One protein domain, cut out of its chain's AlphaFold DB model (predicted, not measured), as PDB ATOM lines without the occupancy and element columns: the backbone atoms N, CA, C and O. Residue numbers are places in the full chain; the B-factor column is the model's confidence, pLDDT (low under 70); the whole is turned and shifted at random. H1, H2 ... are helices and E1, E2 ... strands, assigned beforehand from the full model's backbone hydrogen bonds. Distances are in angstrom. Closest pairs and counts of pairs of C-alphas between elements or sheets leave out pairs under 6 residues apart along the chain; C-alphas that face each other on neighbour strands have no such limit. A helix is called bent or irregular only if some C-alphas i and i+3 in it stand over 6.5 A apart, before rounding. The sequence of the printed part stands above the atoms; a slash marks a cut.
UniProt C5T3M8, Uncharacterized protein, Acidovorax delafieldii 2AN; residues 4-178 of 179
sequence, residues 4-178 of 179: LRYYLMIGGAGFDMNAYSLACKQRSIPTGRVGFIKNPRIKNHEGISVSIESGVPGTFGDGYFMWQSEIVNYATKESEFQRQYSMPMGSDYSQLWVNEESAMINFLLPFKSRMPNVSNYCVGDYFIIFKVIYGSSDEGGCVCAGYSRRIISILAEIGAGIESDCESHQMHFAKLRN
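Overview. This is residues 4 to 178 of the 179 residues of an uncharacterized protein of Acidovorax delafieldii 2AN (UniProt C5T3M8). A strongly twisted sheet of five strands is covered in part by helices: H1 packs over E5 near one edge, while H3 and H5, side by side, only graze the sheet, H3 near E1 and E6 and H5 near E7 and E6. E2 runs on into E3, which with E4 makes a hairpin as a thin arm; H2 and H6 are near each other, away from that arm, and residues 86 to 91, of which 86 belongs to H2 and 90 to 91 belong to H3, stick out. The printed part has 175 residues, with order E1 H1 E2 E3 E4 E5 H2 H3 H4 E6 H5 E7 H6, six named helices and seven strands, class mixed. The mixed sheet runs E2, E5, E1, E6, E7. The whole is compact, radius of gyration of the C-alphas 18.1 A, spans 51 by 49 by 33 A.

Arrangement. E1, residues 4 to 12, is antiparallel to E6, residues 126 to 136, at 160 degrees; N 9 and O 129 are 2.8 A apart. E7, residues 161 to 168, is an edge strand parallel to E6, with N 132 and O 163 at 2.9 A. E5, residues 63 to 68, is antiparallel to E1, N 10 and O 67 at 2.8 A, and to the edge strand E2, residues 33 to 38, N 35 and O 66 at 3.0 A. E2 runs on into E3, residues 41 to 43, at 20 degrees; E3 forms a hairpin with E4, residues 49 to 51, N 42 and O 50 at 2.9 A. H1, residues 17 to 26, is on the sheet over E5, height 9.4 A; C-alphas Met 17 and Trp 67 are closest, 5.5 A. H3, residues 90 to 114, only grazes the sheet, as does H5, residues 149 to 157; they touch through H3 residues 101 to 112, closest C-alphas Ile 105 and Ile 151, 6.3 A, a shallow tilt of 15 degrees, the same way. E6, H5 and E7 form a strand-helix-strand unit, parallel strands joined through a helix, with right-handed crossover; E1, H1 and E2 form a split one, E5 between its strands, also right-handed. H4, residues 118 to 121, only grazes the sheet and touches H1, closest C-alphas Tyr 20 and Tyr 121, 6.2 A. H6, residues 169 to 177, stands at the sheet's level; H2, residues 78 to 86, is not on the sheet and is close but not clearly touching H6, C-alphas Glu 78 and Phe 173 being closest at 6.4 A. In H1, H2, H5 and H6 every O i to N i+4 pair is within hydrogen-bond range, in H3 18 of 21; H4 is too short for such a pair.

Along the chain. E1 begins at C-alpha 4 (-28.839, 36.136, 21.047) and spans 26.4 A; E6 spans 30.0 A and E7 23.6 A. H3 spans 37.7 A, with a kink of 29 degrees near residue 107, and is only just irregular: C-alphas 107 and 110 are 6.55 A apart. H6 ends at C-alpha 177 (-34.141, 46.707, 28.972).

Size, cuts and confidence. The C-alphas of Glu 46 and Ser 91 are the farthest apart, 56.1 A. The printed part has no cut. The links E4 to E5 and E6 to H5 are long. Residues 86 to 92 and 137 to 146 have pLDDT under 70; the mean of the printed part is 86.6.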
ATOM      1  N   LEU A   4     -28.455  35.207  19.996       92.06
ATOM      2  CA  LEU A   4     -28.839  36.136  21.047       92.06
ATOM      3  C   LEU A   4     -27.737  36.218  22.091       92.06
ATOM      4  O   LEU A   4     -27.280  37.308  22.436       92.06
ATOM      5  N   ARG A   5     -27.297  35.059  22.587       94.19
ATOM      6  CA  ARG A   5     -26.360  34.960  23.705       94.19
ATOM      7  C   ARG A   5     -25.718  33.586  23.803       94.19
ATOM      8  O   ARG A   5     -26.240  32.607  23.276       94.19
ATOM      9  N   TYR A   6     -24.606  33.520  24.516       95.12
ATOM     10  CA  TYR A   6     -23.892  32.277  24.782       95.12
ATOM     11  C   TYR A   6     -23.161  32.328  26.123       95.12
ATOM     12  O   TYR A   6     -22.887  33.406  26.661       95.12
ATOM     13  N   TYR A   7     -22.885  31.152  26.681       96.31
ATOM     14  CA  TYR A   7     -22.186  30.987  27.953       96.31
ATOM     15  C   TYR A   7     -21.687  29.550  28.136       96.31
ATOM     16  O   TYR A   7     -22.116  28.632  27.440       96.31
ATOM     17  N   LEU A   8     -20.773  29.353  29.088       96.06
ATOM     18  CA  LEU A   8     -20.253  28.041  29.468       96.06
ATOM     19  C   LEU A   8     -20.862  27.604  30.806       96.06
ATOM     20  O   LEU A   8     -20.924  28.394  31.749       96.06
ATOM     21  N   MET A   9     -21.285  26.349  30.893       95.50
ATOM     22  CA  MET A   9     -21.787  25.707  32.105       95.50
ATOM     23  C   MET A   9     -20.934  24.504  32.462       95.50
ATOM     24  O   MET A   9     -20.532  23.738  31.588       95.50
ATOM     25  N   ILE A  10     -20.696  24.325  33.754       95.38
ATOM     26  CA  ILE A  10     -19.971  23.190  34.312       95.38
ATOM     27  C   ILE A  10     -20.742  22.718  35.528       95.38
ATOM     28  O   ILE A  10     -21.154  23.529  36.354       95.38
ATOM     29  N   GLY A  11     -20.930  21.420  35.654       94.62
ATOM     30  CA  GLY A  11     -21.575  20.837  36.817       94.62
ATOM     31  C   GLY A  11     -21.321  19.347  36.875       94.62
ATOM     32  O   GLY A  11     -20.635  18.788  36.021       94.62
ATOM     33  N   GLY A  12     -21.863  18.706  37.899       92.62
ATOM     34  CA  GLY A  12     -21.701  17.273  38.065       92.62
ATOM     35  C   GLY A  12     -22.048  16.773  39.457       92.62
ATOM     36  O   GLY A  12     -22.388  17.543  40.365       92.62
ATOM     37  N   ALA A  13     -21.911  15.464  39.630       90.38
ATOM     38  CA  ALA A  13     -22.172  14.777  40.882       90.38
ATOM     39  C   ALA A  13     -21.136  15.168  41.949       90.38
ATOM     40  O   ALA A  13     -19.934  14.940  41.808       90.38
ATOM     41  N   GLY A  14     -21.600  15.768  43.047       91.12
ATOM     42  CA  GLY A  14     -20.708  16.249  44.107       91.12
ATOM     43  C   GLY A  14     -19.793  17.392  43.657       91.12
ATOM     44  O   GLY A  14     -18.678  17.507  44.155       91.12
ATOM     45  N   PHE A  15     -20.230  18.201  42.687       95.75
ATOM     46  CA  PHE A  15     -19.452  19.329  42.187       95.75
ATOM     47  C   PHE A  15     -19.317  20.453  43.231       95.75
ATOM     48  O   PHE A  15     -20.303  21.096  43.602       95.75
ATOM     49  N   ASP A  16     -18.086  20.731  43.666       95.75
ATOM     50  CA  ASP A  16     -17.752  21.868  44.527       95.75
ATOM     51  C   ASP A  16     -17.631  23.153  43.694       95.75
ATOM     52  O   ASP A  16     -16.549  23.638  43.345       95.75
ATOM     53  N   MET A  17     -18.795  23.718  43.373       94.88
ATOM     54  CA  MET A  17     -18.923  24.940  42.577       94.88
ATOM     55  C   MET A  17     -18.186  26.144  43.186       94.88
ATOM     56  O   MET A  17     -17.724  27.016  42.447       94.88
ATOM     57  N   ASN A  18     -18.040  26.205  44.515       94.88
ATOM     58  CA  ASN A  18     -17.386  27.322  45.197       94.88
ATOM     59  C   ASN A  18     -15.865  27.233  45.058       94.88
ATOM     60  O   ASN A  18     -15.229  28.214  44.659       94.88
ATOM     61  N   ALA A  19     -15.287  26.059  45.323       95.75
ATOM     62  CA  ALA A  19     -13.862  25.823  45.121       95.75
ATOM     63  C   ALA A  19     -13.477  25.970  43.641       95.75
ATOM     64  O   ALA A  19     -12.462  26.598  43.325       95.75
ATOM     65  N   TYR A  20     -14.323  25.481  42.729       95.88
ATOM     66  CA  TYR A  20     -14.122  25.659  41.293       95.88
ATOM     67  C   TYR A  20     -14.160  27.140  40.878       95.88
ATOM     68  O   TYR A  20     -13.292  27.608  40.135       95.88
ATOM     69  N   SER A  21     -15.125  27.913  41.394       95.06
ATOM     70  CA  SER A  21     -15.228  29.355  41.128       95.06
ATOM     71  C   SER A  21     -13.993  30.120  41.613       95.06
ATOM     72  O   SER A  21     -13.448  30.965  40.894       95.06
ATOM     73  N   LEU A  22     -13.490  29.778  42.804       95.06
ATOM     74  CA  LEU A  22     -12.259  30.354  43.343       95.06
ATOM     75  C   LEU A  22     -11.048  30.036  42.453       95.06
ATOM     76  O   LEU A  22     -10.250  30.930  42.163       95.06
ATOM     77  N   ALA A  23     -10.934  28.798  41.974       95.50
ATOM     78  CA  ALA A  23      -9.861  28.389  41.073       95.50
ATOM     79  C   ALA A  23      -9.925  29.109  39.716       95.50
ATOM     80  O   ALA A  23      -8.896  29.540  39.197       95.50
ATOM     81  N   CYS A  24     -11.126  29.315  39.164       94.75
ATOM     82  CA  CYS A  24     -11.320  30.128  37.960       94.75
ATOM     83  C   CYS A  24     -10.806  31.558  38.166       94.75
ATOM     84  O   CYS A  24     -10.028  32.059  37.350       94.75
ATOM     85  N   LYS A  25     -11.164  32.183  39.295       93.06
ATOM     86  CA  LYS A  25     -10.702  33.532  39.649       93.06
ATOM     87  C   LYS A  25      -9.176  33.608  39.746       93.06
ATOM     88  O   LYS A  25      -8.576  34.532  39.198       93.06
ATOM     89  N   GLN A  26      -8.538  32.632  40.393       94.75
ATOM     90  CA  GLN A  26      -7.073  32.554  40.509       94.75
ATOM     91  C   GLN A  26      -6.374  32.421  39.152       94.75
ATOM     92  O   GLN A  26      -5.249  32.883  38.988       94.75
ATOM     93  N   ARG A  27      -7.052  31.832  38.162       94.06
ATOM     94  CA  ARG A  27      -6.563  31.686  36.787       94.06
ATOM     95  C   ARG A  27      -7.056  32.787  35.845       94.06
ATOM     96  O   ARG A  27      -6.974  32.646  34.627       94.06
ATOM     97  N   SER A  28      -7.567  33.892  36.392       92.25
ATOM     98  CA  SER A  28      -8.054  35.051  35.634       92.25
ATOM     99  C   SER A  28      -9.158  34.718  34.619       92.25
ATOM    100  O   SER A  28      -9.291  35.392  33.594       92.25
ATOM    101  N   ILE A  29      -9.944  33.676  34.891       90.25
ATOM    102  CA  ILE A  29     -11.224  33.443  34.225       90.25
ATOM    103  C   ILE A  29     -12.273  34.288  34.959       90.25
ATOM    104  O   ILE A  29     -12.280  34.279  36.195       90.25
ATOM    105  N   PRO A  30     -13.136  35.033  34.239       78.38
ATOM    106  CA  PRO A  30     -14.201  35.813  34.858       78.38
ATOM    107  C   PRO A  30     -15.014  34.981  35.851       78.38
ATOM    108  O   PRO A  30     -15.337  33.820  35.586       78.38
ATOM    109  N   THR A  31     -15.327  35.576  37.003       76.00
ATOM    110  CA  THR A  31     -16.076  34.882  38.053       76.00
ATOM    111  C   THR A  31     -17.458  34.524  37.529       76.00
ATOM    112  O   THR A  31     -18.229  35.396  37.131       76.00
ATOM    113  N   GLY A  32     -17.756  33.232  37.520       82.50
ATOM    114  CA  GLY A  32     -19.060  32.730  37.141       82.50
ATOM    115  C   GLY A  32     -20.096  32.844  38.255       82.50
ATOM    116  O   GLY A  32     -19.771  33.084  39.420       82.50
ATOM    117  N   ARG A  33     -21.359  32.628  37.897       93.06
ATOM    118  CA  ARG A  33     -22.446  32.392  38.847       93.06
ATOM    119  C   ARG A  33     -22.405  30.936  39.289       93.06
ATOM    120  O   ARG A  33     -22.236  30.043  38.467       93.06
ATOM    121  N   VAL A  34     -22.585  30.705  40.579       94.19
ATOM    122  CA  VAL A  34     -22.733  29.363  41.150       94.19
ATOM    123  C   VAL A  34     -24.181  29.163  41.575       94.19
ATOM    124  O   VAL A  34     -24.839  30.121  41.983       94.19
ATOM    125  N   GLY A  35     -24.697  27.944  41.463       93.62
ATOM    126  CA  GLY A  35     -26.084  27.674  41.818       93.62
ATOM    127  C   GLY A  35     -26.443  26.198  41.847       93.62
ATOM    128  O   GLY A  35     -25.677  25.340  41.415       93.62
ATOM    129  N   PHE A  36     -27.638  25.925  42.360       92.62
ATOM    130  CA  PHE A  36     -28.260  24.608  42.329       92.62
ATOM    131  C   PHE A  36     -29.456  24.641  41.378       92.62
ATOM    132  O   PHE A  36     -30.368  25.453  41.562       92.62
ATOM    133  N   ILE A  37     -29.460  23.764  40.375       89.81
ATOM    134  CA  ILE A  37     -30.606  23.561  39.490       89.81
ATOM    135  C   ILE A  37     -31.377  22.348  39.983       89.81
ATOM    136  O   ILE A  37     -30.854  21.237  40.011       89.81
ATOM    137  N   LYS A  38     -32.643  22.561  40.345       89.06
ATOM    138  CA  LYS A  38     -33.562  21.481  40.704       89.06
ATOM    139  C   LYS A  38     -34.099  20.813  39.442       89.06
ATOM    140  O   LYS A  38     -34.558  21.510  38.536       89.06
ATOM    141  N   ASN A  39     -34.117  19.483  39.418       85.81
ATOM    142  CA  ASN A  39     -34.716  18.756  38.305       85.81
ATOM    143  C   ASN A  39     -36.236  19.007  38.266       85.81
ATOM    144  O   ASN A  39     -36.901  18.938  39.312       85.81
ATOM    145  N   PRO A  40     -36.806  19.336  37.090       84.50
ATOM    146  CA  PRO A  40     -38.238  19.546  36.961       84.50
ATOM    147  C   PRO A  40     -38.987  18.257  37.297       84.50
ATOM    148  O   PRO A  40     -38.509  17.149  37.053       84.50
ATOM    149  N   ARG A  41     -40.176  18.398  37.882       86.12
ATOM    150  CA  ARG A  41     -41.027  17.267  38.251       86.12
ATOM    151  C   ARG A  41     -42.369  17.384  37.547       86.12
ATOM    152  O   ARG A  41     -42.997  18.439  37.608       86.12
ATOM    153  N   ILE A  42     -42.821  16.297  36.932       84.81
ATOM    154  CA  ILE A  42     -44.161  16.194  36.346       84.81
ATOM    155  C   ILE A  42     -44.993  15.277  37.237       84.81
ATOM    156  O   ILE A  42     -44.476  14.317  37.808       84.81
ATOM    157  N   LYS A  43     -46.286  15.566  37.371       87.88
ATOM    158  CA  LYS A  43     -47.234  14.593  37.913       87.88
ATOM    159  C   LYS A  43     -47.695  13.675  36.790       87.88
ATOM    160  O   LYS A  43     -48.155  14.164  35.761       87.88
ATOM    161  N   ASN A  44     -47.578  12.367  36.986       81.88
ATOM    162  CA  ASN A  44     -48.192  11.403  36.081       81.88
ATOM    163  C   ASN A  44     -49.732  11.430  36.226       81.88
ATOM    164  O   ASN A  44     -50.282  12.112  37.096       81.88
ATOM    165  N   HIS A  45     -50.436  10.668  35.384       80.50
ATOM    166  CA  HIS A  45     -51.904  10.569  35.405       80.50
ATOM    167  C   HIS A  45     -52.483  10.036  36.730       80.50
ATOM    168  O   HIS A  45     -53.659  10.242  37.009       80.50
ATOM    169  N   GLU A  46     -51.656   9.405  37.563       83.81
ATOM    170  CA  GLU A  46     -52.012   8.865  38.880       83.81
ATOM    171  C   GLU A  46     -51.701   9.856  40.020       83.81
ATOM    172  O   GLU A  46     -51.872   9.545  41.197       83.81
ATOM    173  N   GLY A  47     -51.230  11.066  39.691       81.50
ATOM    174  CA  GLY A  47     -50.879  12.108  40.657       81.50
ATOM    175  C   GLY A  47     -49.502  11.942  41.313       81.50
ATOM    176  O   GLY A  47     -49.133  12.771  42.150       81.50
ATOM    177  N   ILE A  48     -48.723  10.931  40.922       82.31
ATOM    178  CA  ILE A  48     -47.371  10.659  41.424       82.31
ATOM    179  C   ILE A  48     -46.382  11.612  40.752       82.31
ATOM    180  O   ILE A  48     -46.361  11.764  39.531       82.31
ATOM    181  N   SER A  49     -45.548  12.268  41.558       81.69
ATOM    182  CA  SER A  49     -44.518  13.178  41.064       81.69
ATOM    183  C   SER A  49     -43.280  12.395  40.626       81.69
ATOM    184  O   SER A  49     -42.622  11.778  41.459       81.69
ATOM    185  N   VAL A  50     -42.949  12.464  39.338       81.50
ATOM    186  CA  VAL A  50     -41.744  11.864  38.752       81.50
ATOM    187  C   VAL A  50     -40.793  12.985  38.340       81.50
ATOM    188  O   VAL A  50     -41.219  13.982  37.748       81.50
ATOM    189  N   SER A  51     -39.512  12.864  38.689       80.75
ATOM    190  CA  SER A  51     -38.466  13.768  38.207       80.75
ATOM    191  C   SER A  51     -38.177  13.502  36.734       80.75
ATOM    192  O   SER A  51     -38.021  12.354  36.330       80.75
ATOM    193  N   ILE A  52     -38.079  14.566  35.941       80.62
ATOM    194  CA  ILE A  52     -37.536  14.478  34.589       80.62
ATOM    195  C   ILE A  52     -36.018  14.509  34.719       80.62
ATOM    196  O   ILE A  52     -35.450  15.498  35.188       80.62
ATOM    197  N   GLU A  53     -35.369  13.432  34.302       79.38
ATOM    198  CA  GLU A  53     -33.917  13.398  34.177       79.38
ATOM    199  C   GLU A  53     -33.501  14.032  32.847       79.38
ATOM    200  O   GLU A  53     -34.133  13.811  31.816       79.38
ATOM    201  N   SER A  54     -32.429  14.823  32.855       74.94
ATOM    202  CA  SER A  54     -31.907  15.459  31.637       74.94
ATOM    203  C   SER A  54     -31.094  14.506  30.753       74.94
ATOM    204  O   SER A  54     -30.762  14.868  29.628       74.94
ATOM    205  N   GLY A  55     -30.726  13.319  31.254       81.69
ATOM    206  CA  GLY A  55     -29.846  12.372  30.559       81.69
ATOM    207  C   GLY A  55     -28.385  12.828  30.438       81.69
ATOM    208  O   GLY A  55     -27.590  12.163  29.779       81.69
ATOM    209  N   VAL A  56     -28.020  13.950  31.066       83.56
ATOM    210  CA  VAL A  56     -26.646  14.463  31.099       83.56
ATOM    211  C   VAL A  56     -25.886  13.806  32.265       83.56
ATOM    212  O   VAL A  56     -26.440  13.654  33.355       83.56
ATOM    213  N   PRO A  57     -24.616  13.400  32.091       82.00
ATOM    214  CA  PRO A  57     -23.830  12.861  33.196       82.00
ATOM    215  C   PRO A  57     -23.723  13.851  34.365       82.00
ATOM    216  O   PRO A  57     -23.493  15.043  34.170       82.00
ATOM    217  N   GLY A  58     -23.891  13.358  35.594       84.62
ATOM    218  CA  GLY A  58     -23.753  14.172  36.806       84.62
ATOM    219  C   GLY A  58     -24.965  15.039  37.176       84.62
ATOM    220  O   GLY A  58     -24.883  15.798  38.139       84.62
ATOM    221  N   THR A  59     -26.090  14.920  36.463       87.31
ATOM    222  CA  THR A  59     -27.337  15.662  36.754       87.31
ATOM    223  C   THR A  59     -28.468  14.785  37.307       87.31
ATOM    224  O   THR A  59     -29.625  15.210  37.347       87.31
ATOM    225  N   PHE A  60     -28.156  13.553  37.713       83.06
ATOM    226  CA  PHE A  60     -29.115  12.601  38.278       83.06
ATOM    227  C   PHE A  60     -29.608  13.020  39.674       83.06
ATOM    228  O   PHE A  60     -28.927  13.739  40.405       83.06
ATOM    229  N   GLY A  61     -30.785  12.524  40.069       84.38
ATOM    230  CA  GLY A  61     -31.385  12.789  41.381       84.38
ATOM    231  C   GLY A  61     -32.285  14.027  41.407       84.38
ATOM    232  O   GLY A  61     -32.982  14.331  40.442       84.38
ATOM    233  N   ASP A  62     -32.302  14.746  42.531       83.94
ATOM    234  CA  ASP A  62     -33.211  15.886  42.746       83.94
ATOM    235  C   ASP A  62     -32.751  17.199  42.090       83.94
ATOM    236  O   ASP A  62     -33.510  18.173  42.027       83.94
ATOM    237  N   GLY A  63     -31.523  17.233  41.586       87.69
ATOM    238  CA  GLY A  63     -30.906  18.388  40.957       87.69
ATOM    239  C   GLY A  63     -29.386  18.304  41.011       87.69
ATOM    240  O   GLY A  63     -28.827  17.309  41.466       87.69
ATOM    241  N   TYR A  64     -28.717  19.360  40.566       91.06
ATOM    242  CA  TYR A  64     -27.262  19.402  40.467       91.06
ATOM    243  C   TYR A  64     -26.705  20.789  40.764       91.06
ATOM    244  O   TYR A  64     -27.338  21.819  40.513       91.06
ATOM    245  N   PHE A  65     -25.487  20.809  41.304       93.81
ATOM    246  CA  PHE A  65     -24.717  22.035  41.454       93.81
ATOM    247  C   PHE A  65     -24.038  22.392  40.139       93.81
ATOM    248  O   PHE A  65     -23.578  21.520  39.399       93.81
ATOM    249  N   MET A  66     -23.961  23.688  39.869       95.19
ATOM    250  CA  MET A  66     -23.352  24.208  38.660       95.19
ATOM    251  C   MET A  66     -22.536  25.470  38.921       95.19
ATOM    252  O   MET A  66     -22.802  26.256  39.834       95.19
ATOM    253  N   TRP A  67     -21.586  25.688  38.029       96.62
ATOM    254  CA  TRP A  67     -20.889  26.932  37.788       96.62
ATOM    255  C   TRP A  67     -21.209  27.372  36.358       96.62
ATOM    256  O   TRP A  67     -21.169  26.573  35.423       96.62
ATOM    257  N   GLN A  68     -21.535  28.643  36.179       96.06
ATOM    258  CA  GLN A  68     -21.873  29.239  34.894       96.06
ATOM    259  C   GLN A  68     -20.989  30.453  34.663       96.06
ATOM    260  O   GLN A  68     -20.922  31.316  35.533       96.06
ATOM    261  N   SER A  69     -20.390  30.595  33.486       95.50
ATOM    262  CA  SER A  69     -19.746  31.855  33.118       95.50
ATOM    263  C   SER A  69     -20.741  33.023  33.146       95.50
ATOM    264  O   SER A  69     -21.967  32.858  33.210       95.50
ATOM    265  N   GLU A  70     -20.213  34.238  33.026       93.19
ATOM    266  CA  GLU A  70     -21.045  35.364  32.626       93.19
ATOM    267  C   GLU A  70     -21.770  35.050  31.308       93.19
ATOM    268  O   GLU A  70     -21.230  34.367  30.429       93.19
ATOM    269  N   ILE A  71     -23.017  35.512  31.208       94.12
ATOM    270  CA  ILE A  71     -23.809  35.407  29.987       94.12
ATOM    271  C   ILE A  71     -23.364  36.523  29.057       94.12
ATOM    272  O   ILE A  71     -23.554  37.697  29.369       94.12
ATOM    273  N   VAL A  72     -22.828  36.157  27.896       94.94
ATOM    274  CA  VAL A  72     -22.477  37.135  26.872       94.94
ATOM    275  C   VAL A  72     -23.685  37.347  25.974       94.94
ATOM    276  O   VAL A  72     -24.072  36.456  25.218       94.94
ATOM    277  N   ASN A  73     -24.290  38.531  26.059       94.56
ATOM    278  CA  ASN A  73     -25.341  38.950  25.137       94.56
ATOM    279  C   ASN A  73     -24.694  39.437  23.837       94.56
ATOM    280  O   ASN A  73     -24.096  40.510  23.807       94.56
ATOM    281  N   TYR A  74     -24.800  38.638  22.776       93.56
ATOM    282  CA  TYR A  74     -24.296  38.991  21.450       93.56
ATOM    283  C   TYR A  74     -25.203  40.032  20.790       93.56
ATOM    284  O   TYR A  74     -24.749  41.103  20.388       93.56
ATOM    285  N   ALA A  75     -26.509  39.753  20.744       92.44
ATOM    286  CA  ALA A  75     -27.499  40.702  20.258       92.44
ATOM    287  C   ALA A  75     -27.899  41.654  21.392       92.44
ATOM    288  O   ALA A  75     -28.673  41.290  22.272       92.44
ATOM    289  N   THR A  76     -27.376  42.879  21.384       92.75
ATOM    290  CA  THR A  76     -27.648  43.878  22.438       92.75
ATOM    291  C   THR A  76     -28.626  44.969  22.011       92.75
ATOM    292  O   THR A  76     -29.234  45.617  22.861       92.75
ATOM    293  N   LYS A  77     -28.816  45.161  20.702       90.69
ATOM    294  CA  LYS A  77     -29.689  46.192  20.133       90.69
ATOM    295  C   LYS A  77     -30.747  45.571  19.234       90.69
ATOM    296  O   LYS A  77     -30.430  44.949  18.221       90.69
ATOM    297  N   GLU A  78     -32.005  45.803  19.585       90.19
ATOM    298  CA  GLU A  78     -33.158  45.214  18.901       90.19
ATOM    299  C   GLU A  78     -33.263  45.651  17.434       90.19
ATOM    300  O   GLU A  78     -33.454  44.817  16.554       90.19
ATOM    301  N   SER A  79     -33.046  46.937  17.144       88.31
ATOM    302  CA  SER A  79     -33.110  47.472  15.778       88.31
ATOM    303  C   SER A  79     -32.024  46.903  14.859       88.31
ATOM    304  O   SER A  79     -32.292  46.584  13.702       88.31
ATOM    305  N   GLU A  80     -30.796  46.737  15.365       87.12
ATOM    306  CA  GLU A  80     -29.696  46.129  14.609       87.12
ATOM    307  C   GLU A  80     -29.965  44.644  14.343       87.12
ATOM    308  O   GLU A  80     -29.778  44.190  13.212       87.12
ATOM    309  N   PHE A  81     -30.471  43.918  15.345       87.25
ATOM    310  CA  PHE A  81     -30.863  42.517  15.210       87.25
ATOM    311  C   PHE A  81     -31.978  42.333  14.176       87.25
ATOM    312  O   PHE A  81     -31.840  41.527  13.262       87.25
ATOM    313  N   GLN A  82     -33.062  43.113  14.261       84.44
ATOM    314  CA  GLN A  82     -34.176  43.042  13.308       84.44
ATOM    315  C   GLN A  82     -33.720  43.342  11.876       84.44
ATOM    316  O   GLN A  82     -34.139  42.662  10.938       84.44
ATOM    317  N   ARG A  83     -32.812  44.309  11.696       81.38
ATOM    318  CA  ARG A  83     -32.220  44.622  10.389       81.38
ATOM    319  C   ARG A  83     -31.415  43.447   9.825       81.38
ATOM    320  O   ARG A  83     -31.544  43.136   8.649       81.38
ATOM    321  N   GLN A  84     -30.605  42.786  10.652       78.00
ATOM    322  CA  GLN A  84     -29.814  41.613  10.247       78.00
ATOM    323  C   GLN A  84     -30.675  40.362  10.012       78.00
ATOM    324  O   GLN A  84     -30.314  39.504   9.210       78.00
ATOM    325  N   TYR A  85     -31.800  40.251  10.715       73.75
ATOM    326  CA  TYR A  85     -32.737  39.137  10.596       73.75
ATOM    327  C   TYR A  85     -33.620  39.235   9.340       73.75
ATOM    328  O   TYR A  85     -33.971  38.214   8.758       73.75
ATOM    329  N   SER A  86     -33.952  40.454   8.898       69.94
ATOM    330  CA  SER A  86     -34.893  40.718   7.794       69.94
ATOM    331  C   SER A  86     -34.270  40.833   6.395       69.94
ATOM    332  O   SER A  86     -35.017  40.882   5.420       69.94
ATOM    333  N   MET A  87     -32.938  40.866   6.253       59.31
ATOM    334  CA  MET A  87     -32.271  41.039   4.950       59.31
ATOM    335  C   MET A  87     -31.638  39.736   4.423       59.31
ATOM    336  O   MET A  87     -30.618  39.298   4.959       59.31
ATOM    337  N   PRO A  88     -32.163  39.133   3.338       52.66
ATOM    338  CA  PRO A  88     -31.512  38.026   2.653       52.66
ATOM    339  C   PRO A  88     -30.704  38.543   1.451       52.66
ATOM    340  O   PRO A  88     -31.230  38.685   0.351       52.66
ATOM    341  N   MET A  89     -29.408  38.800   1.636       52.38
ATOM    342  CA  MET A  89     -28.433  38.925   0.541       52.38
ATOM    343  C   MET A  89     -27.229  38.031   0.865       52.38
ATOM    344  O   MET A  89     -26.680  38.086   1.964       52.38
ATOM    345  N   GLY A  90     -26.847  37.152  -0.067       58.59
ATOM    346  CA  GLY A  90     -25.962  36.008   0.208       58.59
ATOM    347  C   GLY A  90     -24.585  36.352   0.795       58.59
ATOM    348  O   GLY A  90     -24.099  35.616   1.650       58.59
ATOM    349  N   SER A  91     -23.974  37.478   0.405       59.59
ATOM    350  CA  SER A  91     -22.672  37.919   0.936       59.59
ATOM    351  C   SER A  91     -22.736  38.356   2.402       59.59
ATOM    352  O   SER A  91     -21.805  38.099   3.167       59.59
ATOM    353  N   ASP A  92     -23.847  38.966   2.814       66.12
ATOM    354  CA  ASP A  92     -24.018  39.482   4.173       66.12
ATOM    355  C   ASP A  92     -24.220  38.334   5.167       66.12
ATOM    356  O   ASP A  92     -23.762  38.401   6.306       66.12
ATOM    357  N   TYR A  93     -24.818  37.225   4.718       70.62
ATOM    358  CA  TYR A  93     -25.005  36.034   5.546       70.62
ATOM    359  C   TYR A  93     -23.673  35.389   5.949       70.62
ATOM    360  O   TYR A  93     -23.476  35.057   7.119       70.62
ATOM    361  N   SER A  94     -22.735  35.248   5.005       74.75
ATOM    362  CA  SER A  94     -21.406  34.696   5.292       74.75
ATOM    363  C   SER A  94     -20.622  35.574   6.262       74.75
ATOM    364  O   SER A  94     -19.995  35.051   7.183       74.75
ATOM    365  N   GLN A  95     -20.687  36.901   6.109       80.56
ATOM    366  CA  GLN A  95     -19.991  37.811   7.018       80.56
ATOM    367  C   GLN A  95     -20.595  37.794   8.424       80.56
ATOM    368  O   GLN A  95     -19.856  37.801   9.408       80.56
ATOM    369  N   LEU A  96     -21.925  37.738   8.537       79.88
ATOM    370  CA  LEU A  96     -22.584  37.581   9.831       79.88
ATOM    371  C   LEU A  96     -22.147  36.274  10.506       79.88
ATOM    372  O   LEU A  96     -21.786  36.308  11.682       79.88
ATOM    373  N   TRP A  97     -22.088  35.163   9.755       80.94
ATOM    374  CA  TRP A  97     -21.623  33.861  10.257       80.94
ATOM    375  C   TRP A  97     -20.199  33.908  10.790       80.94
ATOM    376  O   TRP A  97     -19.954  33.483  11.919       80.94
ATOM    377  N   VAL A  98     -19.286  34.528  10.046       85.75
ATOM    378  CA  VAL A  98     -17.903  34.732  10.495       85.75
ATOM    379  C   VAL A  98     -17.839  35.581  11.769       85.75
ATOM    380  O   VAL A  98     -17.022  35.300  12.650       85.75
ATOM    381  N   ASN A  99     -18.686  36.605  11.897       88.06
ATOM    382  CA  ASN A  99     -18.701  37.479  13.071       88.06
ATOM    383  C   ASN A  99     -19.196  36.747  14.328       88.06
ATOM    384  O   ASN A  99     -18.546  36.831  15.372       88.06
ATOM    385  N   GLU A 100     -20.300  35.999  14.231       89.06
ATOM    386  CA  GLU A 100     -20.805  35.178  15.338       89.06
ATOM    387  C   GLU A 100     -19.790  34.098  15.738       89.06
ATOM    388  O   GLU A 100     -19.486  33.938  16.923       89.06
ATOM    389  N   GLU A 101     -19.209  33.397  14.759       89.62
ATOM    390  CA  GLU A 101     -18.186  32.377  14.999       89.62
ATOM    391  C   GLU A 101     -16.974  32.967  15.730       89.62
ATOM    392  O   GLU A 101     -16.509  32.421  16.733       89.62
ATOM    393  N   SER A 102     -16.485  34.117  15.262       92.62
ATOM    394  CA  SER A 102     -15.339  34.802  15.862       92.62
ATOM    395  C   SER A 102     -15.627  35.238  17.296       92.62
ATOM    396  O   SER A 102     -14.764  35.090  18.160       92.62
ATOM    397  N   ALA A 103     -16.836  35.732  17.579       93.94
ATOM    398  CA  ALA A 103     -17.238  36.114  18.929       93.94
ATOM    399  C   ALA A 103     -17.239  34.906  19.883       93.94
ATOM    400  O   ALA A 103     -16.642  34.976  20.959       93.94
ATOM    401  N   MET A 104     -17.817  33.778  19.460       94.25
ATOM    402  CA  MET A 104     -17.819  32.537  20.246       94.25
ATOM    403  C   MET A 104     -16.402  31.993  20.472       94.25
ATOM    404  O   MET A 104     -16.054  31.617  21.591       94.25
ATOM    405  N   ILE A 105     -15.551  31.989  19.442       94.81
ATOM    406  CA  ILE A 105     -14.150  31.556  19.568       94.81
ATOM    407  C   ILE A 105     -13.404  32.437  20.571       94.81
ATOM    408  O   ILE A 105     -12.766  31.916  21.485       94.81
ATOM    409  N   ASN A 106     -13.508  33.760  20.438       95.12
ATOM    410  CA  ASN A 106     -12.833  34.705  21.329       95.12
ATOM    411  C   ASN A 106     -13.260  34.520  22.788       95.12
ATOM    412  O   ASN A 106     -12.428  34.625  23.688       95.12
ATOM    413  N   PHE A 107     -14.530  34.189  23.018       95.25
ATOM    414  CA  PHE A 107     -15.036  33.836  24.336       95.25
ATOM    415  C   PHE A 107     -14.430  32.532  24.885       95.25
ATOM    416  O   PHE A 107     -14.067  32.479  26.060       95.25
ATOM    417  N   LEU A 108     -14.273  31.496  24.055       95.25
ATOM    418  CA  LEU A 108     -13.770  30.183  24.481       95.25
ATOM    419  C   LEU A 108     -12.245  30.134  24.701       95.25
ATOM    420  O   LEU A 108     -11.771  29.350  25.527       95.25
ATOM    421  N   LEU A 109     -11.459  30.962  24.005       94.44
ATOM    422  CA  LEU A 109      -9.987  30.978  24.105       94.44
ATOM    423  C   LEU A 109      -9.445  31.148  25.546       94.44
ATOM    424  O   LEU A 109      -8.533  30.406  25.940       94.44
ATOM    425  N   PRO A 110      -9.991  32.063  26.372       92.56
ATOM    426  CA  PRO A 110      -9.761  32.110  27.813       92.56
ATOM    427  C   PRO A 110      -9.855  30.770  28.541       92.56
ATOM    428  O   PRO A 110      -8.986  30.469  29.355       92.56
ATOM    429  N   PHE A 111     -10.895  29.986  28.260       93.62
ATOM    430  CA  PHE A 111     -11.166  28.723  28.940       93.62
ATOM    431  C   PHE A 111     -10.198  27.648  28.469       93.62
ATOM    432  O   PHE A 111      -9.547  27.015  29.294       93.62
ATOM    433  N   LYS A 112      -9.986  27.546  27.154       92.56
ATOM    434  CA  LYS A 112      -8.989  26.645  26.560       92.56
ATOM    435  C   LYS A 112      -7.607  26.760  27.201       92.56
ATOM    436  O   LYS A 112      -6.930  25.760  27.393       92.56
ATOM    437  N   SER A 113      -7.185  27.973  27.541       90.94
ATOM    438  CA  SER A 113      -5.840  28.224  28.067       90.94
ATOM    439  C   SER A 113      -5.726  28.128  29.590       90.94
ATOM    440  O   SER A 113      -4.633  27.894  30.103       90.94
ATOM    441  N   ARG A 114      -6.817  28.364  30.331       94.31
ATOM    442  CA  ARG A 114      -6.741  28.663  31.773       94.31
ATOM    443  C   ARG A 114      -7.705  27.859  32.634       94.31
ATOM    444  O   ARG A 114      -7.630  27.962  33.853       94.31
ATOM    445  N   MET A 115      -8.602  27.071  32.053       93.06
ATOM    446  CA  MET A 115      -9.638  26.373  32.812       93.06
ATOM    447  C   MET A 115      -9.029  25.396  33.840       93.06
ATOM    448  O   MET A 115      -8.104  24.651  33.507       93.06
ATOM    449  N   PRO A 116      -9.468  25.423  35.116       94.00
ATOM    450  CA  PRO A 116      -9.107  24.391  36.082       94.00
ATOM    451  C   PRO A 116      -9.607  23.016  35.625       94.00
ATOM    452  O   PRO A 116     -10.650  22.914  34.984       94.00
ATOM    453  N   ASN A 117      -8.898  21.948  35.995       94.44
ATOM    454  CA  ASN A 117      -9.377  20.597  35.715       94.44
ATOM    455  C   ASN A 117     -10.624  20.298  36.567       94.44
ATOM    456  O   ASN A 117     -10.527  20.251  37.793       94.44
ATOM    457  N   VAL A 118     -11.773  20.095  35.917       94.06
ATOM    458  CA  VAL A 118     -13.081  19.896  36.564       94.06
ATOM    459  C   VAL A 118     -13.096  18.659  37.461       94.06
ATOM    460  O   VAL A 118     -13.698  18.703  38.532       94.06
ATOM    461  N   SER A 119     -12.369  17.596  37.098       94.56
ATOM    462  CA  SER A 119     -12.318  16.360  37.891       94.56
ATOM    463  C   SER A 119     -11.727  16.559  39.289       94.56
ATOM    464  O   SER A 119     -11.979  15.759  40.178       94.56
ATOM    465  N   ASN A 120     -10.960  17.633  39.517       96.50
ATOM    466  CA  ASN A 120     -10.427  17.957  40.845       96.50
ATOM    467  C   ASN A 120     -11.492  18.534  41.795       96.50
ATOM    468  O   ASN A 120     -11.218  18.710  42.978       96.50
ATOM    469  N   TYR A 121     -12.674  18.869  41.272       95.75
ATOM    470  CA  TYR A 121     -13.762  19.531  41.995       95.75
ATOM    471  C   TYR A 121     -15.069  18.737  41.921       95.75
ATOM    472  O   TYR A 121     -16.115  19.260  42.285       95.75
ATOM    473  N   CYS A 122     -15.036  17.503  41.419       93.06
ATOM    474  CA  CYS A 122     -16.207  16.656  41.245       93.06
ATOM    475  C   CYS A 122     -15.905  15.257  41.787       93.06
ATOM    476  O   CYS A 122     -14.801  14.749  41.604       93.06
ATOM    477  N   VAL A 123     -16.870  14.647  42.480       90.69
ATOM    478  CA  VAL A 123     -16.705  13.318  43.103       90.69
ATOM    479  C   VAL A 123     -17.172  12.195  42.166       90.69
ATOM    480  O   VAL A 123     -16.881  11.026  42.404       90.69
ATOM    481  N   GLY A 124     -17.863  12.535  41.079       89.06
ATOM    482  CA  GLY A 124     -18.316  11.580  40.073       89.06
ATOM    483  C   GLY A 124     -18.365  12.195  38.682       89.06
ATOM    484  O   GLY A 124     -17.509  13.000  38.311       89.06
ATOM    485  N   ASP A 125     -19.379  11.799  37.916       92.06
ATOM    486  CA  ASP A 125     -19.574  12.294  36.560       92.06
ATOM    487  C   ASP A 125     -19.813  13.804  36.536       92.06
ATOM    488  O   ASP A 125     -20.501  14.366  37.393       92.06
ATOM    489  N   TYR A 126     -19.280  14.444  35.501       94.31
ATOM    490  CA  TYR A 126     -19.412  15.871  35.268       94.31
ATOM    491  C   TYR A 126     -19.747  16.157  33.810       94.31
ATOM    492  O   TYR A 126     -19.541  15.335  32.917       94.31
ATOM    493  N   PHE A 127     -20.225  17.371  33.573       94.44
ATOM    494  CA  PHE A 127     -20.453  17.913  32.248       94.44
ATOM    495  C   PHE A 127     -19.782  19.275  32.108       94.44
ATOM    496  O   PHE A 127     -19.624  20.033  33.068       94.44
ATOM    497  N   ILE A 128     -19.424  19.594  30.869       95.81
ATOM    498  CA  ILE A 128     -19.013  20.925  30.440       95.81
ATOM    499  C   ILE A 128     -19.824  21.208  29.176       95.81
ATOM    500  O   ILE A 128     -19.742  20.454  28.210       95.81
ATOM    501  N   ILE A 129     -20.649  22.251  29.187       94.88
ATOM    502  CA  ILE A 129     -21.568  22.577  28.091       94.88
ATOM    503  C   ILE A 129     -21.356  24.025  27.676       94.88
ATOM    504  O   ILE A 129     -21.503  24.943  28.483       94.88
ATOM    505  N   PHE A 130     -21.055  24.239  26.399       95.88
ATOM    506  CA  PHE A 130     -21.159  25.545  25.771       95.88
ATOM    507  C   PHE A 130     -22.577  25.725  25.230       95.88
ATOM    508  O   PHE A 130     -22.968  25.074  24.261       95.88
ATOM    509  N   LYS A 131     -23.359  26.583  25.887       94.00
ATOM    510  CA  LYS A 131     -24.752  26.847  25.532       94.00
ATOM    511  C   LYS A 131     -24.838  28.066  24.626       94.00
ATOM    512  O   LYS A 131     -24.307  29.130  24.950       94.00
ATOM    513  N   VAL A 132     -25.532  27.904  23.505       93.44
ATOM    514  CA  VAL A 132     -25.729  28.917  22.467       93.44
ATOM    515  C   VAL A 132     -27.229  29.105  22.266       93.44
ATOM    516  O   VAL A 132     -27.936  28.146  21.975       93.44
ATOM    517  N   ILE A 133     -27.725  30.326  22.449       92.00
ATOM    518  CA  ILE A 133     -29.155  30.639  22.373       92.00
ATOM    519  C   ILE A 133     -29.407  31.500  21.142       92.00
ATOM    520  O   ILE A 133     -28.907  32.624  21.047       92.00
ATOM    521  N   TYR A 134     -30.209  30.976  20.225       88.88
ATOM    522  CA  TYR A 134     -30.615  31.639  18.997       88.88
ATOM    523  C   TYR A 134     -32.023  32.232  19.114       88.88
ATOM    524  O   TYR A 134     -32.864  31.768  19.877       88.88
ATOM    525  N   GLY A 135     -32.291  33.280  18.346       87.56
ATOM    526  CA  GLY A 135     -33.601  33.902  18.250       87.56
ATOM    527  C   GLY A 135     -34.509  33.092  17.339       87.56
ATOM    528  O   GLY A 135     -34.155  32.855  16.181       87.56
ATOM    529  N   SER A 136     -35.678  32.708  17.845       80.62
ATOM    530  CA  SER A 136     -36.775  32.188  17.026       80.62
ATOM    531  C   SER A 136     -37.767  33.309  16.734       80.62
ATOM    532  O   SER A 136     -38.090  34.094  17.629       80.62
ATOM    533  N   SER A 137     -38.261  33.372  15.497       64.88
ATOM    534  CA  SER A 137     -39.564  33.981  15.231       64.88
ATOM    535  C   SER A 137     -40.640  32.949  15.567       64.88
ATOM    536  O   SER A 137     -40.416  31.743  15.428       64.88
ATOM    537  N   ASP A 138     -41.796  33.401  16.038       56.66
ATOM    538  CA  ASP A 138     -42.883  32.521  16.488       56.66
ATOM    539  C   ASP A 138     -43.529  31.708  15.334       56.66
ATOM    540  O   ASP A 138     -44.367  30.846  15.581       56.66
ATOM    541  N   GLU A 139     -43.118  31.934  14.076       48.78
ATOM    542  CA  GLU A 139     -43.755  31.383  12.868       48.78
ATOM    543  C   GLU A 139     -42.964  30.291  12.122       48.78
ATOM    544  O   GLU A 139     -43.463  29.756  11.134       48.78
ATOM    545  N   GLY A 140     -41.783  29.867  12.584       46.84
ATOM    546  CA  GLY A 140     -41.207  28.621  12.067       46.84
ATOM    547  C   GLY A 140     -39.690  28.500  12.089       46.84
ATOM    548  O   GLY A 140     -38.962  29.399  11.682       46.84
ATOM    549  N   GLY A 141     -39.248  27.302  12.480       49.16
ATOM    550  CA  GLY A 141     -37.908  26.767  12.247       49.16
ATOM    551  C   GLY A 141     -36.811  27.349  13.138       49.16
ATOM    552  O   GLY A 141     -36.232  28.387  12.834       49.16
ATOM    553  N   CYS A 142     -36.432  26.609  14.183       49.31
ATOM    554  CA  CYS A 142     -35.162  26.831  14.874       49.31
ATOM    555  C   CYS A 142     -34.031  26.474  13.888       49.31
ATOM    556  O   CYS A 142     -33.772  25.302  13.612       49.31
ATOM    557  N   VAL A 143     -33.400  27.483  13.282       53.44
ATOM    558  CA  VAL A 143     -32.199  27.281  12.464       53.44
ATOM    559  C   VAL A 143     -31.020  27.142  13.419       53.44
ATOM    560  O   VAL A 143     -30.418  28.134  13.823       53.44
ATOM    561  N   CYS A 144     -30.694  25.906  13.793       54.78
ATOM    562  CA  CYS A 144     -29.427  25.616  14.454       54.78
ATOM    563  C   CYS A 144     -28.310  25.749  13.413       54.78
ATOM    564  O   CYS A 144     -28.211  24.939  12.488       54.78
ATOM    565  N   ALA A 145     -27.492  26.797  13.521       57.41
ATOM    566  CA  ALA A 145     -26.349  26.979  12.636       57.41
ATOM    567  C   ALA A 145     -25.368  25.802  12.780       57.41
ATOM    568  O   ALA A 145     -25.036  25.385  13.889       57.41
ATOM    569  N   GLY A 146     -24.875  25.278  11.654       64.69
ATOM    570  CA  GLY A 146     -23.771  24.322  11.665       64.69
ATOM    571  C   GLY A 146     -22.521  24.961  12.277       64.69
ATOM    572  O   GLY A 146     -22.134  26.071  11.900       64.69
ATOM    573  N   TYR A 147     -21.893  24.269  13.226       75.44
ATOM    574  CA  TYR A 147     -20.698  24.760  13.908       75.44
ATOM    575  C   TYR A 147     -19.433  24.456  13.111       75.44
ATOM    576  O   TYR A 147     -19.273  23.378  12.534       75.44
ATOM    577  N   SER A 148     -18.505  25.410  13.090       84.69
ATOM    578  CA  SER A 148     -17.240  25.236  12.388       84.69
ATOM    579  C   SER A 148     -16.346  24.198  13.076       84.69
ATOM    580  O   SER A 148     -16.396  23.982  14.292       84.69
ATOM    581  N   ARG A 149     -15.412  23.622  12.308       88.81
ATOM    582  CA  ARG A 149     -14.355  22.753  12.856       88.81
ATOM    583  C   ARG A 149     -13.512  23.452  13.928       88.81
ATOM    584  O   ARG A 149     -12.982  22.778  14.804       88.81
ATOM    585  N   ARG A 150     -13.378  24.783  13.869       91.81
ATOM    586  CA  ARG A 150     -12.591  25.560  14.839       91.81
ATOM    587  C   ARG A 150     -13.260  25.571  16.207       91.81
ATOM    588  O   ARG A 150     -12.584  25.307  17.195       91.81
ATOM    589  N   ILE A 151     -14.572  25.818  16.256       92.75
ATOM    590  CA  ILE A 151     -15.348  25.741  17.501       92.75
ATOM    591  C   ILE A 151     -15.273  24.323  18.063       92.75
ATOM    592  O   ILE A 151     -14.894  24.154  19.216       92.75
ATOM    593  N   ILE A 152     -15.535  23.307  17.233       93.19
ATOM    594  CA  ILE A 152     -15.495  21.898  17.656       93.19
ATOM    595  C   ILE A 152     -14.121  21.526  18.231       93.19
ATOM    596  O   ILE A 152     -14.053  20.890  19.278       93.19
ATOM    597  N   SER A 153     -13.025  21.955  17.594       95.06
ATOM    598  CA  SER A 153     -11.666  21.711  18.094       95.06
ATOM    599  C   SER A 153     -11.440  22.339  19.466       95.06
ATOM    600  O   SER A 153     -10.931  21.675  20.362       95.06
ATOM    601  N   ILE A 154     -11.836  23.603  19.653       96.06
ATOM    602  CA  ILE A 154     -11.670  24.285  20.942       96.06
ATOM    603  C   ILE A 154     -12.496  23.593  22.027       96.06
ATOM    604  O   ILE A 154     -11.986  23.386  23.125       96.06
ATOM    605  N   LEU A 155     -13.739  23.213  21.719       95.94
ATOM    606  CA  LEU A 155     -14.617  22.502  22.648       95.94
ATOM    607  C   LEU A 155     -14.042  21.136  23.041       95.94
ATOM    608  O   LEU A 155     -14.018  20.813  24.225       95.94
ATOM    609  N   ALA A 156     -13.501  20.376  22.088       95.25
ATOM    610  CA  ALA A 156     -12.854  19.096  22.366       95.25
ATOM    611  C   ALA A 156     -11.646  19.248  23.308       95.25
ATOM    612  O   ALA A 156     -11.483  18.453  24.229       95.25
ATOM    613  N   GLU A 157     -10.834  20.292  23.126       94.88
ATOM    614  CA  GLU A 157      -9.670  20.559  23.981       94.88
ATOM    615  C   GLU A 157     -10.044  20.908  25.429       94.88
ATOM    616  O   GLU A 157      -9.278  20.610  26.342       94.88
ATOM    617  N   ILE A 158     -11.217  21.506  25.654       94.19
ATOM    618  CA  ILE A 158     -11.738  21.763  27.006       94.19
ATOM    619  C   ILE A 158     -12.670  20.657  27.515       94.19
ATOM    620  O   ILE A 158     -13.199  20.782  28.616       94.19
ATOM    621  N   GLY A 159     -12.897  19.597  26.734       94.44
ATOM    622  CA  GLY A 159     -13.831  18.521  27.077       94.44
ATOM    623  C   GLY A 159     -15.298  18.961  27.136       94.44
ATOM    624  O   GLY A 159     -16.074  18.388  27.897       94.44
ATOM    625  N   ALA A 160     -15.678  19.992  26.376       95.06
ATOM    626  CA  ALA A 160     -17.030  20.541  26.353       95.06
ATOM    627  C   ALA A 160     -17.889  19.970  25.220       95.06
ATOM    628  O   ALA A 160     -17.441  19.828  24.082       95.06
ATOM    629  N   GLY A 161     -19.163  19.728  25.526       93.06
ATOM    630  CA  GLY A 161     -20.226  19.595  24.536       93.06
ATOM    631  C   GLY A 161     -20.778  20.958  24.107       93.06
ATOM    632  O   GLY A 161     -20.491  21.987  24.724       93.06
ATOM    633  N   ILE A 162     -21.602  20.958  23.061       91.56
ATOM    634  CA  ILE A 162     -22.357  22.129  22.611       91.56
ATOM    635  C   ILE A 162     -23.852  21.857  22.716       91.56
ATOM    636  O   ILE A 162     -24.321  20.790  22.331       91.56
ATOM    637  N   GLU A 163     -24.591  22.834  23.229       89.88
ATOM    638  CA  GLU A 163     -26.046  22.799  23.309       89.88
ATOM    639  C   GLU A 163     -26.612  24.052  22.642       89.88
ATOM    640  O   GLU A 163     -26.256  25.177  23.000       89.88
ATOM    641  N   SER A 164     -27.493  23.854  21.664       88.25
ATOM    642  CA  SER A 164     -28.230  24.929  21.004       88.25
ATOM    643  C   SER A 164     -29.644  25.011  21.556       88.25
ATOM    644  O   SER A 164     -30.338  23.997  21.600       88.25
ATOM    645  N   ASP A 165     -30.085  26.214  21.892       87.94
ATOM    646  CA  ASP A 165     -31.449  26.490  22.333       87.94
ATOM    647  C   ASP A 165     -32.029  27.674  21.551       87.94
ATOM    648  O   ASP A 165     -31.295  28.431  20.907       87.94
ATOM    649  N   CYS A 166     -33.342  27.839  21.611       87.19
ATOM    650  CA  CYS A 166     -34.070  28.889  20.921       87.19
ATOM    651  C   CYS A 166     -34.880  29.724  21.936       87.19
ATOM    652  O   CYS A 166     -35.521  29.199  22.841       87.19
ATOM    653  N   GLU A 167     -34.852  31.050  21.800       87.88
ATOM    654  CA  GLU A 167     -35.587  31.996  22.650       87.88
ATOM    655  C   GLU A 167     -36.329  33.021  21.783       87.88
ATOM    656  O   GLU A 167     -35.841  33.433  20.728       87.88
ATOM    657  N   SER A 168     -37.504  33.469  22.238       88.06
ATOM    658  CA  SER A 168     -38.187  34.601  21.606       88.06
ATOM    659  C   SER A 168     -37.316  35.853  21.714       88.06
ATOM    660  O   SER A 168     -36.998  36.325  22.811       88.06
ATOM    661  N   HIS A 169     -36.968  36.438  20.570       86.81
ATOM    662  CA  HIS A 169     -36.202  37.684  20.527       86.81
ATOM    663  C   HIS A 169     -36.876  38.833  21.309       86.81
ATOM    664  O   HIS A 169     -36.178  39.643  21.917       86.81
ATOM    665  N   GLN A 170     -38.214  38.855  21.405       87.69
ATOM    666  CA  GLN A 170     -38.957  39.837  22.202       87.69
ATOM    667  C   GLN A 170     -38.642  39.690  23.695       87.69
ATOM    668  O   GLN A 170     -38.369  40.681  24.376       87.69
ATOM    669  N   MET A 171     -38.630  38.450  24.202       88.19
ATOM    670  CA  MET A 171     -38.264  38.159  25.591       88.19
ATOM    671  C   MET A 171     -36.807  38.524  25.874       88.19
ATOM    672  O   MET A 171     -36.512  39.091  26.926       88.19
ATOM    673  N   HIS A 172     -35.904  38.232  24.937       91.69
ATOM    674  CA  HIS A 172     -34.487  38.576  25.056       91.69
ATOM    675  C   HIS A 172     -34.281  40.088  25.210       91.69
ATOM    676  O   HIS A 172     -33.687  40.536  26.192       91.69
ATOM    677  N   PHE A 173     -34.837  40.901  24.307       92.50
ATOM    678  CA  PHE A 173     -34.695  42.358  24.396       92.50
ATOM    679  C   PHE A 173     -35.470  42.965  25.572       92.50
ATOM    680  O   PHE A 173     -35.020  43.954  26.149       92.50
ATOM    681  N   ALA A 174     -36.581  42.357  26.001       91.62
ATOM    682  CA  ALA A 174     -37.261  42.757  27.231       91.62
ATOM    683  C   ALA A 174     -36.377  42.560  28.471       91.62
ATOM    684  O   ALA A 174     -36.350  43.435  29.334       91.62
ATOM    685  N   LYS A 175     -35.619  41.458  28.551       89.75
ATOM    686  CA  LYS A 175     -34.653  41.234  29.639       89.75
ATOM    687  C   LYS A 175     -33.562  42.298  29.637       89.75
ATOM    688  O   LYS A 175     -33.294  42.865  30.686       89.75
ATOM    689  N   LEU A 176     -32.992  42.610  28.473       91.38
ATOM    690  CA  LEU A 176     -31.923  43.608  28.354       91.38
ATOM    691  C   LEU A 176     -32.349  45.019  28.773       91.38
ATOM    692  O   LEU A 176     -31.542  45.744  29.337       91.38
ATOM    693  N   ARG A 177     -33.606  45.407  28.528       90.56
ATOM    694  CA  ARG A 177     -34.141  46.707  28.972       90.56
ATOM    695  C   ARG A 177     -34.309  46.821  30.491       90.56
ATOM    696  O   ARG A 177     -34.406  47.933  30.994       90.56
ATOM    697  N   ASN A 178     -34.387  45.688  31.187       77.62
ATOM    698  CA  ASN A 178     -34.650  45.603  32.625       77.62
ATOM    699  C   ASN A 178     -33.393  45.260  33.452       77.62
ATOM    700  O   ASN A 178     -33.519  44.977  34.644       77.62
TER     701      ASN A 178